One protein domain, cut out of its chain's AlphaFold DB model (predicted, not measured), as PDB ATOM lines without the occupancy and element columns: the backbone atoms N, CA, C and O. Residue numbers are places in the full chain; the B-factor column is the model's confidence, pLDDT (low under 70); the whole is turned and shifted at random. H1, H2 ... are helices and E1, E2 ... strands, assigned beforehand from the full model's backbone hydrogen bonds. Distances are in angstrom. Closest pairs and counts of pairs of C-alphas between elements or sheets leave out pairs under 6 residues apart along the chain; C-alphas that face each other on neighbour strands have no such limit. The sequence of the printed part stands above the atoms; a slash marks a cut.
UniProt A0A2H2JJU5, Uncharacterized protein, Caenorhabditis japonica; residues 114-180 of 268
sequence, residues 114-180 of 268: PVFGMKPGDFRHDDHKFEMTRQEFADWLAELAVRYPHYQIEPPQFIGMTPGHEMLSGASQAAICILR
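What this domain is: This is residues 114 to 180 of the 268 residues of an uncharacterized protein of Caenorhabditis japonica (UniProt A0A2H2JJU5). This domain has little regular structure: a thin ribbon of two short strand pairs set end to end, E2 with E3 and E1 with E4, has helix H1 alongside it and loops at the E2 E3 end, where residues 125 to 130 stick out. The printed part has 67 residues, of which 26 are in named elements, one helix and four strands in the order H1, E1, E2, E3, E4 along the chain; both strand pairs are antiparallel, and the class is mixed, helices and strands. The whole is loose, radius of gyration of the C-alphas 14.4 A, spanning 42 by 28 by 17 A.

How they stand to each other: E2, residues 157 to 159, and E3, residues 172 to 174, form a hairpin; N 157 and O 174 are 2.8 A apart. E3 runs on into E4, residues 177 to 179, at 15 degrees. E4 is antiparallel to E1, residues 151 to 153, with N 152 and O 178 2.8 A apart. H1, residues 134 to 147, comes closest to E1 at the C-alphas of Ala 145 and Ile 153, 6.0 A; H1 and E2 are apart. In H1 every O i to N i+4 pair is within hydrogen-bond range.

Where its parts are: H1, 20.0 A long, begins at C-alpha 134 (50.494, -22.275, -27.351); E4 ends at C-alpha 179 (31.411, -28.370, -39.678).

The domain as a whole: The printed part has no cut. The link E2 to E3 is long. Residues 114 to 117 have pLDDT under 70.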
ATOM      1  N   PRO A 114      64.118 -26.985 -19.991       53.09
ATOM      2  CA  PRO A 114      64.865 -27.572 -18.877       53.09
ATOM      3  C   PRO A 114      64.293 -28.891 -18.349       53.09
ATOM      4  O   PRO A 114      65.057 -29.708 -17.847       53.09
ATOM      5  N   VAL A 115      62.975 -29.110 -18.448       58.66
ATOM      6  CA  VAL A 115      62.324 -30.330 -17.925       58.66
ATOM      7  C   VAL A 115      62.726 -31.566 -18.731       58.66
ATOM      8  O   VAL A 115      62.734 -32.671 -18.203       58.66
ATOM      9  N   PHE A 116      63.138 -31.363 -19.982       62.03
ATOM     10  CA  PHE A 116      63.465 -32.429 -20.927       62.03
ATOM     11  C   PHE A 116      64.932 -32.390 -21.386       62.03
ATOM     12  O   PHE A 116      65.300 -33.054 -22.345       62.03
ATOM     13  N   GLY A 117      65.783 -31.595 -20.723       69.31
ATOM     14  CA  GLY A 117      67.209 -31.489 -21.059       69.31
ATOM     15  C   GLY A 117      67.512 -30.832 -22.414       69.31
ATOM     16  O   GLY A 117      68.651 -30.890 -22.875       69.31
ATOM     17  N   MET A 118      66.522 -30.196 -23.044       71.25
ATOM     18  CA  MET A 118      66.672 -29.502 -24.323       71.25
ATOM     19  C   MET A 118      67.126 -28.057 -24.114       71.25
ATOM     20  O   MET A 118      66.884 -27.454 -23.061       71.25
ATOM     21  N   LYS A 119      67.764 -27.457 -25.126       74.25
ATOM     22  CA  LYS A 119      68.049 -26.020 -25.088       74.25
ATOM     23  C   LYS A 119      66.827 -25.245 -25.585       74.25
ATOM     24  O   LYS A 119      66.127 -25.705 -26.485       74.25
ATOM     25  N   PRO A 120      66.543 -24.059 -25.019       71.88
ATOM     26  CA  PRO A 120      65.507 -23.190 -25.557       71.88
ATOM     27  C   PRO A 120      65.747 -22.909 -27.047       71.88
ATOM     28  O   PRO A 120      66.820 -22.431 -27.410       71.88
ATOM     29  N   GLY A 121      64.744 -23.183 -27.882       73.31
ATOM     30  CA  GLY A 121      64.806 -22.966 -29.330       73.31
ATOM     31  C   GLY A 121      65.181 -24.197 -30.161       73.31
ATOM     32  O   GLY A 121      65.123 -24.109 -31.385       73.31
ATOM     33  N   ASP A 122      65.513 -25.329 -29.537       80.00
ATOM     34  CA  ASP A 122      65.714 -26.589 -30.258       80.00
ATOM     35  C   ASP A 122      64.365 -27.209 -30.662       80.00
ATOM     36  O   ASP A 122      63.380 -27.126 -29.924       80.00
ATOM     37  N   PHE A 123      64.313 -27.855 -31.830       81.75
ATOM     38  CA  PHE A 123      63.177 -28.690 -32.233       81.75
ATOM     39  C   PHE A 123      63.210 -30.036 -31.510       81.75
ATOM     40  O   PHE A 123      64.286 -30.555 -31.215       81.75
ATOM     41  N   ARG A 124      62.036 -30.628 -31.259       77.50
ATOM     42  CA  ARG A 124      61.931 -31.970 -30.657       77.50
ATOM     43  C   ARG A 124      62.437 -33.057 -31.595       77.50
ATOM     44  O   ARG A 124      63.010 -34.033 -31.137       77.50
ATOM     45  N   HIS A 125      62.250 -32.850 -32.894       81.56
ATOM     46  CA  HIS A 125      62.778 -33.706 -33.942       81.56
ATOM     47  C   HIS A 125      63.403 -32.882 -35.064       81.56
ATOM     48  O   HIS A 125      62.985 -31.761 -35.351       81.56
ATOM     49  N   ASP A 126      64.407 -33.463 -35.712       87.81
ATOM     50  CA  ASP A 126      65.122 -32.889 -36.851       87.81
ATOM     51  C   ASP A 126      64.285 -32.854 -38.143       87.81
ATOM     52  O   ASP A 126      64.571 -32.067 -39.051       87.81
ATOM     53  N   ASP A 127      63.234 -33.668 -38.236       90.06
ATOM     54  CA  ASP A 127      62.326 -33.688 -39.381       90.06
ATOM     55  C   ASP A 127      61.250 -32.583 -39.326       90.06
ATOM     56  O   ASP A 127      60.764 -32.150 -40.385       90.06
ATOM     57  N   HIS A 128      60.954 -32.055 -38.134       89.06
ATOM     58  CA  HIS A 128      60.006 -30.967 -37.918       89.06
ATOM     59  C   HIS A 128      60.447 -29.688 -38.639       89.06
ATOM     60  O   HIS A 128      61.590 -29.242 -38.560       89.06
ATOM     61  N   LYS A 129      59.508 -29.056 -39.352       91.50
ATOM     62  CA  LYS A 129      59.762 -27.780 -40.049       91.50
ATOM     63  C   LYS A 129      59.505 -26.560 -39.175       91.50
ATOM     64  O   LYS A 129      60.096 -25.512 -39.409       91.50
ATOM     65  N   PHE A 130      58.607 -26.692 -38.205       92.12
ATOM     66  CA  PHE A 130      58.272 -25.670 -37.225       92.12
ATOM     67  C   PHE A 130      57.625 -26.331 -36.002       92.12
ATOM     68  O   PHE A 130      57.099 -27.441 -36.087       92.12
ATOM     69  N   GLU A 131      57.623 -25.626 -34.875       88.25
ATOM     70  CA  GLU A 131      56.913 -26.014 -33.661       88.25
ATOM     71  C   GLU A 131      56.252 -24.779 -33.075       88.25
ATOM     72  O   GLU A 131      56.924 -23.799 -32.769       88.25
ATOM     73  N   MET A 132      54.929 -24.822 -32.951       90.25
ATOM     74  CA  MET A 132      54.161 -23.692 -32.446       90.25
ATOM     75  C   MET A 132      54.139 -23.697 -30.922       90.25
ATOM     76  O   MET A 132      53.840 -24.709 -30.276       90.25
ATOM     77  N   THR A 133      54.377 -22.526 -30.343       88.81
ATOM     78  CA  THR A 133      53.971 -22.231 -28.972       88.81
ATOM     79  C   THR A 133      52.447 -22.297 -28.841       88.81
ATOM     80  O   THR A 133      51.704 -22.345 -29.822       88.81
ATOM     81  N   ARG A 134      51.945 -22.287 -27.601       89.06
ATOM     82  CA  ARG A 134      50.494 -22.275 -27.351       89.06
ATOM     83  C   ARG A 134      49.795 -21.068 -27.948       89.06
ATOM     84  O   ARG A 134      48.705 -21.205 -28.488       89.06
ATOM     85  N   GLN A 135      50.428 -19.904 -27.824       91.00
ATOM     86  CA  GLN A 135      49.858 -18.665 -28.324       91.00
ATOM     87  C   GLN A 135      49.815 -18.682 -29.850       91.00
ATOM     88  O   GLN A 135      48.762 -18.431 -30.415       91.00
ATOM     89  N   GLU A 136      50.905 -19.086 -30.507       92.88
ATOM     90  CA  GLU A 136      50.951 -19.182 -31.972       92.88
ATOM     91  C   GLU A 136      49.912 -20.167 -32.521       92.88
ATOM     92  O   GLU A 136      49.246 -19.866 -33.509       92.88
ATOM     93  N   PHE A 137      49.725 -21.321 -31.868       95.25
ATOM     94  CA  PHE A 137      48.692 -22.275 -32.270       95.25
ATOM     95  C   PHE A 137      47.279 -21.709 -32.060       95.25
ATOM     96  O   PHE A 137      46.437 -21.825 -32.946       95.25
ATOM     97  N   ALA A 138      47.019 -21.057 -30.921       95.31
ATOM     98  CA  ALA A 138      45.727 -20.431 -30.639       95.31
ATOM     99  C   ALA A 138      45.396 -19.292 -31.619       95.31
ATOM    100  O   ALA A 138      44.273 -19.227 -32.121       95.31
ATOM    101  N   ASP A 139      46.370 -18.435 -31.925       96.44
ATOM    102  CA  ASP A 139      46.218 -17.333 -32.878       96.44
ATOM    103  C   ASP A 139      45.941 -17.873 -34.288       96.44
ATOM    104  O   ASP A 139      45.023 -17.408 -34.966       96.44
ATOM    105  N   TRP A 140      46.651 -18.928 -34.701       97.38
ATOM    106  CA  TRP A 140      46.410 -19.599 -35.980       97.38
ATOM    107  C   TRP A 140      44.993 -20.185 -36.085       97.38
ATOM    108  O   TRP A 140      44.332 -20.029 -37.114       97.38
ATOM    109  N   LEU A 141      44.479 -20.809 -35.020       97.69
ATOM    110  CA  LEU A 141      43.094 -21.296 -34.993       97.69
ATOM    111  C   LEU A 141      42.077 -20.151 -35.063       97.69
ATOM    112  O   LEU A 141      41.054 -20.289 -35.736       97.69
ATOM    113  N   ALA A 142      42.349 -19.021 -34.405       97.12
ATOM    114  CA  ALA A 142      41.489 -17.844 -34.479       97.12
ATOM    115  C   ALA A 142      41.421 -17.290 -35.913       97.12
ATOM    116  O   ALA A 142      40.335 -16.968 -36.402       97.12
ATOM    117  N   GLU A 143      42.549 -17.251 -36.627       97.62
ATOM    118  CA  GLU A 143      42.573 -16.886 -38.046       97.62
ATOM    119  C   GLU A 143      41.778 -17.868 -38.917       97.62
ATOM    120  O   GLU A 143      41.036 -17.444 -39.810       97.62
ATOM    121  N   LEU A 144      41.904 -19.177 -38.665       96.88
ATOM    122  CA  LEU A 144      41.139 -20.195 -39.385       96.88
ATOM    123  C   LEU A 144      39.635 -20.043 -39.166       96.88
ATOM    124  O   LEU A 144      38.882 -20.146 -40.132       96.88
ATOM    125  N   ALA A 145      39.198 -19.755 -37.939       95.31
ATOM    126  CA  ALA A 145      37.782 -19.572 -37.623       95.31
ATOM    127  C   ALA A 145      37.182 -18.370 -38.373       95.31
ATOM    128  O   ALA A 145      36.049 -18.432 -38.844       95.31
ATOM    129  N   VAL A 146      37.958 -17.292 -38.549       95.62
ATOM    130  CA  VAL A 146      37.550 -16.133 -39.362       95.62
ATOM    131  C   VAL A 146      37.512 -16.482 -40.851       95.62
ATOM    132  O   VAL A 146      36.592 -16.074 -41.561       95.62
ATOM    133  N   ARG A 147      38.508 -17.227 -41.346       95.94
ATOM    134  CA  ARG A 147      38.619 -17.587 -42.769       95.94
ATOM    135  C   ARG A 147      37.577 -18.618 -43.203       95.94
ATOM    136  O   ARG A 147      37.121 -18.574 -44.345       95.94
ATOM    137  N   TYR A 148      37.201 -19.520 -42.305       93.44
ATOM    138  CA  TYR A 148      36.282 -20.624 -42.559       93.44
ATOM    139  C   TYR A 148      35.127 -20.611 -41.548       93.44
ATOM    140  O   TYR A 148      35.024 -21.505 -40.710       93.44
ATOM    141  N   PRO A 149      34.219 -19.623 -41.637       92.62
ATOM    142  CA  PRO A 149      33.186 -19.391 -40.622       92.62
ATOM    143  C   PRO A 149      32.133 -20.507 -40.517       92.62
ATOM    144  O   PRO A 149      31.376 -20.547 -39.555       92.62
ATOM    145  N   HIS A 150      32.084 -21.418 -41.491       91.88
ATOM    146  CA  HIS A 150      31.226 -22.608 -41.477       91.88
ATOM    147  C   HIS A 150      31.778 -23.729 -40.580       91.88
ATOM    148  O   HIS A 150      31.075 -24.708 -40.316       91.88
ATOM    149  N   TYR A 151      33.020 -23.603 -40.101       94.00
ATOM    150  CA  TYR A 151      33.568 -24.456 -39.056       94.00
ATOM    151  C   TYR A 151      33.449 -23.768 -37.698       94.00
ATOM    152  O   TYR A 151      33.915 -22.649 -37.498       94.00
ATOM    153  N   GLN A 152      32.911 -24.489 -36.720       95.12
ATOM    154  CA  GLN A 152      33.199 -24.209 -35.326       95.12
ATOM    155  C   GLN A 152      34.541 -24.840 -34.972       95.12
ATOM    156  O   GLN A 152      34.668 -26.062 -34.936       95.12
ATOM    157  N   ILE A 153      35.519 -23.999 -34.670       96.38
ATOM    158  CA  ILE A 153      36.821 -24.433 -34.175       96.38
ATOM    159  C   ILE A 153      36.825 -24.263 -32.659       96.38
ATOM    160  O   ILE A 153      36.626 -23.161 -32.148       96.38
ATOM    161  N   GLU A 154      36.996 -25.362 -31.934       96.50
ATOM    162  CA  GLU A 154      37.086 -25.338 -30.476       96.50
ATOM    163  C   GLU A 154      38.458 -24.829 -29.998       96.50
ATOM    164  O   GLU A 154      39.451 -24.958 -30.723       96.50
ATOM    165  N   PRO A 155      38.549 -24.272 -28.774       94.81
ATOM    166  CA  PRO A 155      39.827 -23.872 -28.196       94.81
ATOM    167  C   PRO A 155      40.834 -25.036 -28.122       94.81
ATOM    168  O   PRO A 155      40.416 -26.187 -27.947       94.81
ATOM    169  N   PRO A 156      42.152 -24.749 -28.178       94.62
ATOM    170  CA  PRO A 156      43.188 -25.762 -28.021       94.62
ATOM    171  C   PRO A 156      42.996 -26.636 -26.777       94.62
ATOM    172  O   PRO A 156      42.818 -26.138 -25.665       94.62
ATOM    173  N   GLN A 157      43.103 -27.943 -26.977       93.00
ATOM    174  CA  GLN A 157      43.187 -28.969 -25.948       93.00
ATOM    175  C   GLN A 157      44.639 -29.417 -25.785       93.00
ATOM    176  O   GLN A 157      45.407 -29.435 -26.750       93.00
ATOM    177  N   PHE A 158      45.002 -29.818 -24.569       90.56
ATOM    178  CA  PHE A 158      46.361 -30.230 -24.223       90.56
ATOM    179  C   PHE A 158      46.377 -31.694 -23.778       90.56
ATOM    180  O   PHE A 158      45.620 -32.085 -22.892       90.56
ATOM    181  N   ILE A 159      47.240 -32.506 -24.389       88.50
ATOM    182  CA  ILE A 159      47.315 -33.960 -24.171       88.50
ATOM    183  C   ILE A 159      48.678 -34.305 -23.575       88.50
ATOM    184  O   ILE A 159      49.675 -33.688 -23.932       88.50
ATOM    185  N   GLY A 160      48.742 -35.297 -22.684       84.19
ATOM    186  CA  GLY A 160      50.001 -35.731 -22.067       84.19
ATOM    187  C   GLY A 160      50.438 -34.812 -20.929       84.19
ATOM    188  O   GLY A 160      51.529 -34.254 -20.955       84.19
ATOM    189  N   MET A 161      49.554 -34.596 -19.953       83.19
ATOM    190  CA  MET A 161      49.888 -33.868 -18.727       83.19
ATOM    191  C   MET A 161      50.871 -34.686 -17.885       83.19
ATOM    192  O   MET A 161      50.639 -35.869 -17.640       83.19
ATOM    193  N   THR A 162      51.932 -34.047 -17.395       77.19
ATOM    194  CA  THR A 162      52.903 -34.679 -16.494       77.19
ATOM    195  C   THR A 162      52.620 -34.259 -15.048       77.19
ATOM    196  O   THR A 162      52.582 -33.055 -14.776       77.19
ATOM    197  N   PRO A 163      52.446 -35.211 -14.109       79.38
ATOM    198  CA  PRO A 163      52.275 -34.893 -12.693       79.38
ATOM    199  C   PRO A 163      53.419 -34.028 -12.142       79.38
ATOM    200  O   PRO A 163      54.592 -34.253 -12.455       79.38
ATOM    201  N   GLY A 164      53.081 -33.024 -11.334       83.56
ATOM    202  CA  GLY A 164      54.026 -32.049 -10.777       83.56
ATOM    203  C   GLY A 164      54.490 -30.971 -11.764       83.56
ATOM    204  O   GLY A 164      55.274 -30.098 -11.396       83.56
ATOM    205  N   HIS A 165      54.013 -31.022 -13.009       78.88
ATOM    206  CA  HIS A 165      54.310 -30.064 -14.070       78.88
ATOM    207  C   HIS A 165      53.021 -29.564 -14.737       78.88
ATOM    208  O   HIS A 165      52.997 -29.241 -15.922       78.88
ATOM    209  N   GLU A 166      51.922 -29.467 -13.991       81.31
ATOM    210  CA  GLU A 166      50.600 -29.100 -14.514       81.31
ATOM    211  C   GLU A 166      50.591 -27.692 -15.131       81.31
ATOM    212  O   GLU A 166      49.906 -27.433 -16.124       81.31
ATOM    213  N   MET A 167      51.428 -26.796 -14.601       78.31
ATOM    214  CA  MET A 167      51.681 -25.451 -15.138       78.31
ATOM    215  C   MET A 167      52.230 -25.463 -16.573       78.31
ATOM    216  O   MET A 167      52.163 -24.461 -17.287       78.31
ATOM    217  N   LEU A 168      52.770 -26.603 -17.003       72.50
ATOM    218  CA  LEU A 168      53.308 -26.823 -18.331       72.50
ATOM    219  C   LEU A 168      52.291 -27.395 -19.299       72.50
ATOM    220  O   LEU A 168      52.724 -27.713 -20.391       72.50
ATOM    221  N   SER A 169      51.010 -27.513 -18.938       74.50
ATOM    222  CA  SER A 169      49.863 -27.873 -19.794       74.50
ATOM    223  C   SER A 169      50.204 -28.749 -21.008       74.50
ATOM    224  O   SER A 169      50.453 -28.208 -22.074       74.50
ATOM    225  N   GLY A 170      50.175 -30.070 -20.860       83.75
ATOM    226  CA  GLY A 170      50.240 -31.072 -21.929       83.75
ATOM    227  C   GLY A 170      51.447 -31.023 -22.875       83.75
ATOM    228  O   GLY A 170      51.909 -29.990 -23.353       83.75
ATOM    229  N   ALA A 171      51.920 -32.210 -23.196       84.00
ATOM    230  CA  ALA A 171      52.906 -32.487 -24.216       84.00
ATOM    231  C   ALA A 171      52.412 -32.037 -25.626       84.00
ATOM    232  O   ALA A 171      53.080 -31.261 -26.318       84.00
ATOM    233  N   SER A 172      51.214 -32.462 -26.049       88.62
ATOM    234  CA  SER A 172      50.632 -32.140 -27.368       88.62
ATOM    235  C   SER A 172      49.554 -31.071 -27.282       88.62
ATOM    236  O   SER A 172      48.860 -30.962 -26.272       88.62
ATOM    237  N   GLN A 173      49.346 -30.358 -28.389       93.81
ATOM    238  CA  GLN A 173      48.204 -29.468 -28.591       93.81
ATOM    239  C   GLN A 173      47.321 -30.025 -29.710       93.81
ATOM    240  O   GLN A 173      47.841 -30.506 -30.715       93.81
ATOM    241  N   ALA A 174      46.004 -29.962 -29.545       95.88
ATOM    242  CA  ALA A 174      45.030 -30.383 -30.547       95.88
ATOM    243  C   ALA A 174      43.839 -29.421 -30.568       95.88
ATOM    244  O   ALA A 174      43.569 -28.751 -29.576       95.88
ATOM    245  N   ALA A 175      43.111 -29.358 -31.678       96.75
ATOM    246  CA  ALA A 175      41.867 -28.603 -31.775       96.75
ATOM    247  C   ALA A 175      40.840 -29.394 -32.578       96.75
ATOM    248  O   ALA A 175      41.194 -30.131 -33.499       96.75
ATOM    249  N   ILE A 176      39.569 -29.233 -32.220       96.06
ATOM    250  CA  ILE A 176      38.457 -29.903 -32.888       96.06
ATOM    251  C   ILE A 176      37.800 -28.893 -33.827       96.06
ATOM    252  O   ILE A 176      37.368 -27.825 -33.397       96.06
ATOM    253  N   CYS A 177      37.741 -29.231 -35.115       96.19
ATOM    254  CA  CYS A 177      37.078 -28.429 -36.140       96.19
ATOM    255  C   CYS A 177      35.784 -29.133 -36.557       96.19
ATOM    256  O   CYS A 177      35.822 -30.203 -37.160       96.19
ATOM    257  N   ILE A 178      34.641 -28.535 -36.235       93.94
ATOM    258  CA  ILE A 178      33.309 -29.102 -36.453       93.94
ATOM    259  C   ILE A 178      32.623 -28.316 -37.561       93.94
ATOM    260  O   ILE A 178      32.408 -27.115 -37.426       93.94
ATOM    261  N   LEU A 179      32.230 -28.986 -38.640       92.12
ATOM    262  CA  LEU A 179      31.411 -28.370 -39.678       92.12
ATOM    263  C   LEU A 179      30.006 -28.083 -39.120       92.12
ATOM    264  O   LEU A 179      29.320 -29.005 -38.682       92.12
ATOM    265  N   ARG A 180      29.593 -26.812 -39.076       87.19
ATOM    266  CA  ARG A 180      28.294 -26.393 -38.517       87.19
ATOM    267  C   ARG A 180      27.195 -26.309 -39.561       87.19
ATOM    268  O   ARG A 180      26.055 -26.658 -39.263       87.19
TER     269      ARG A 180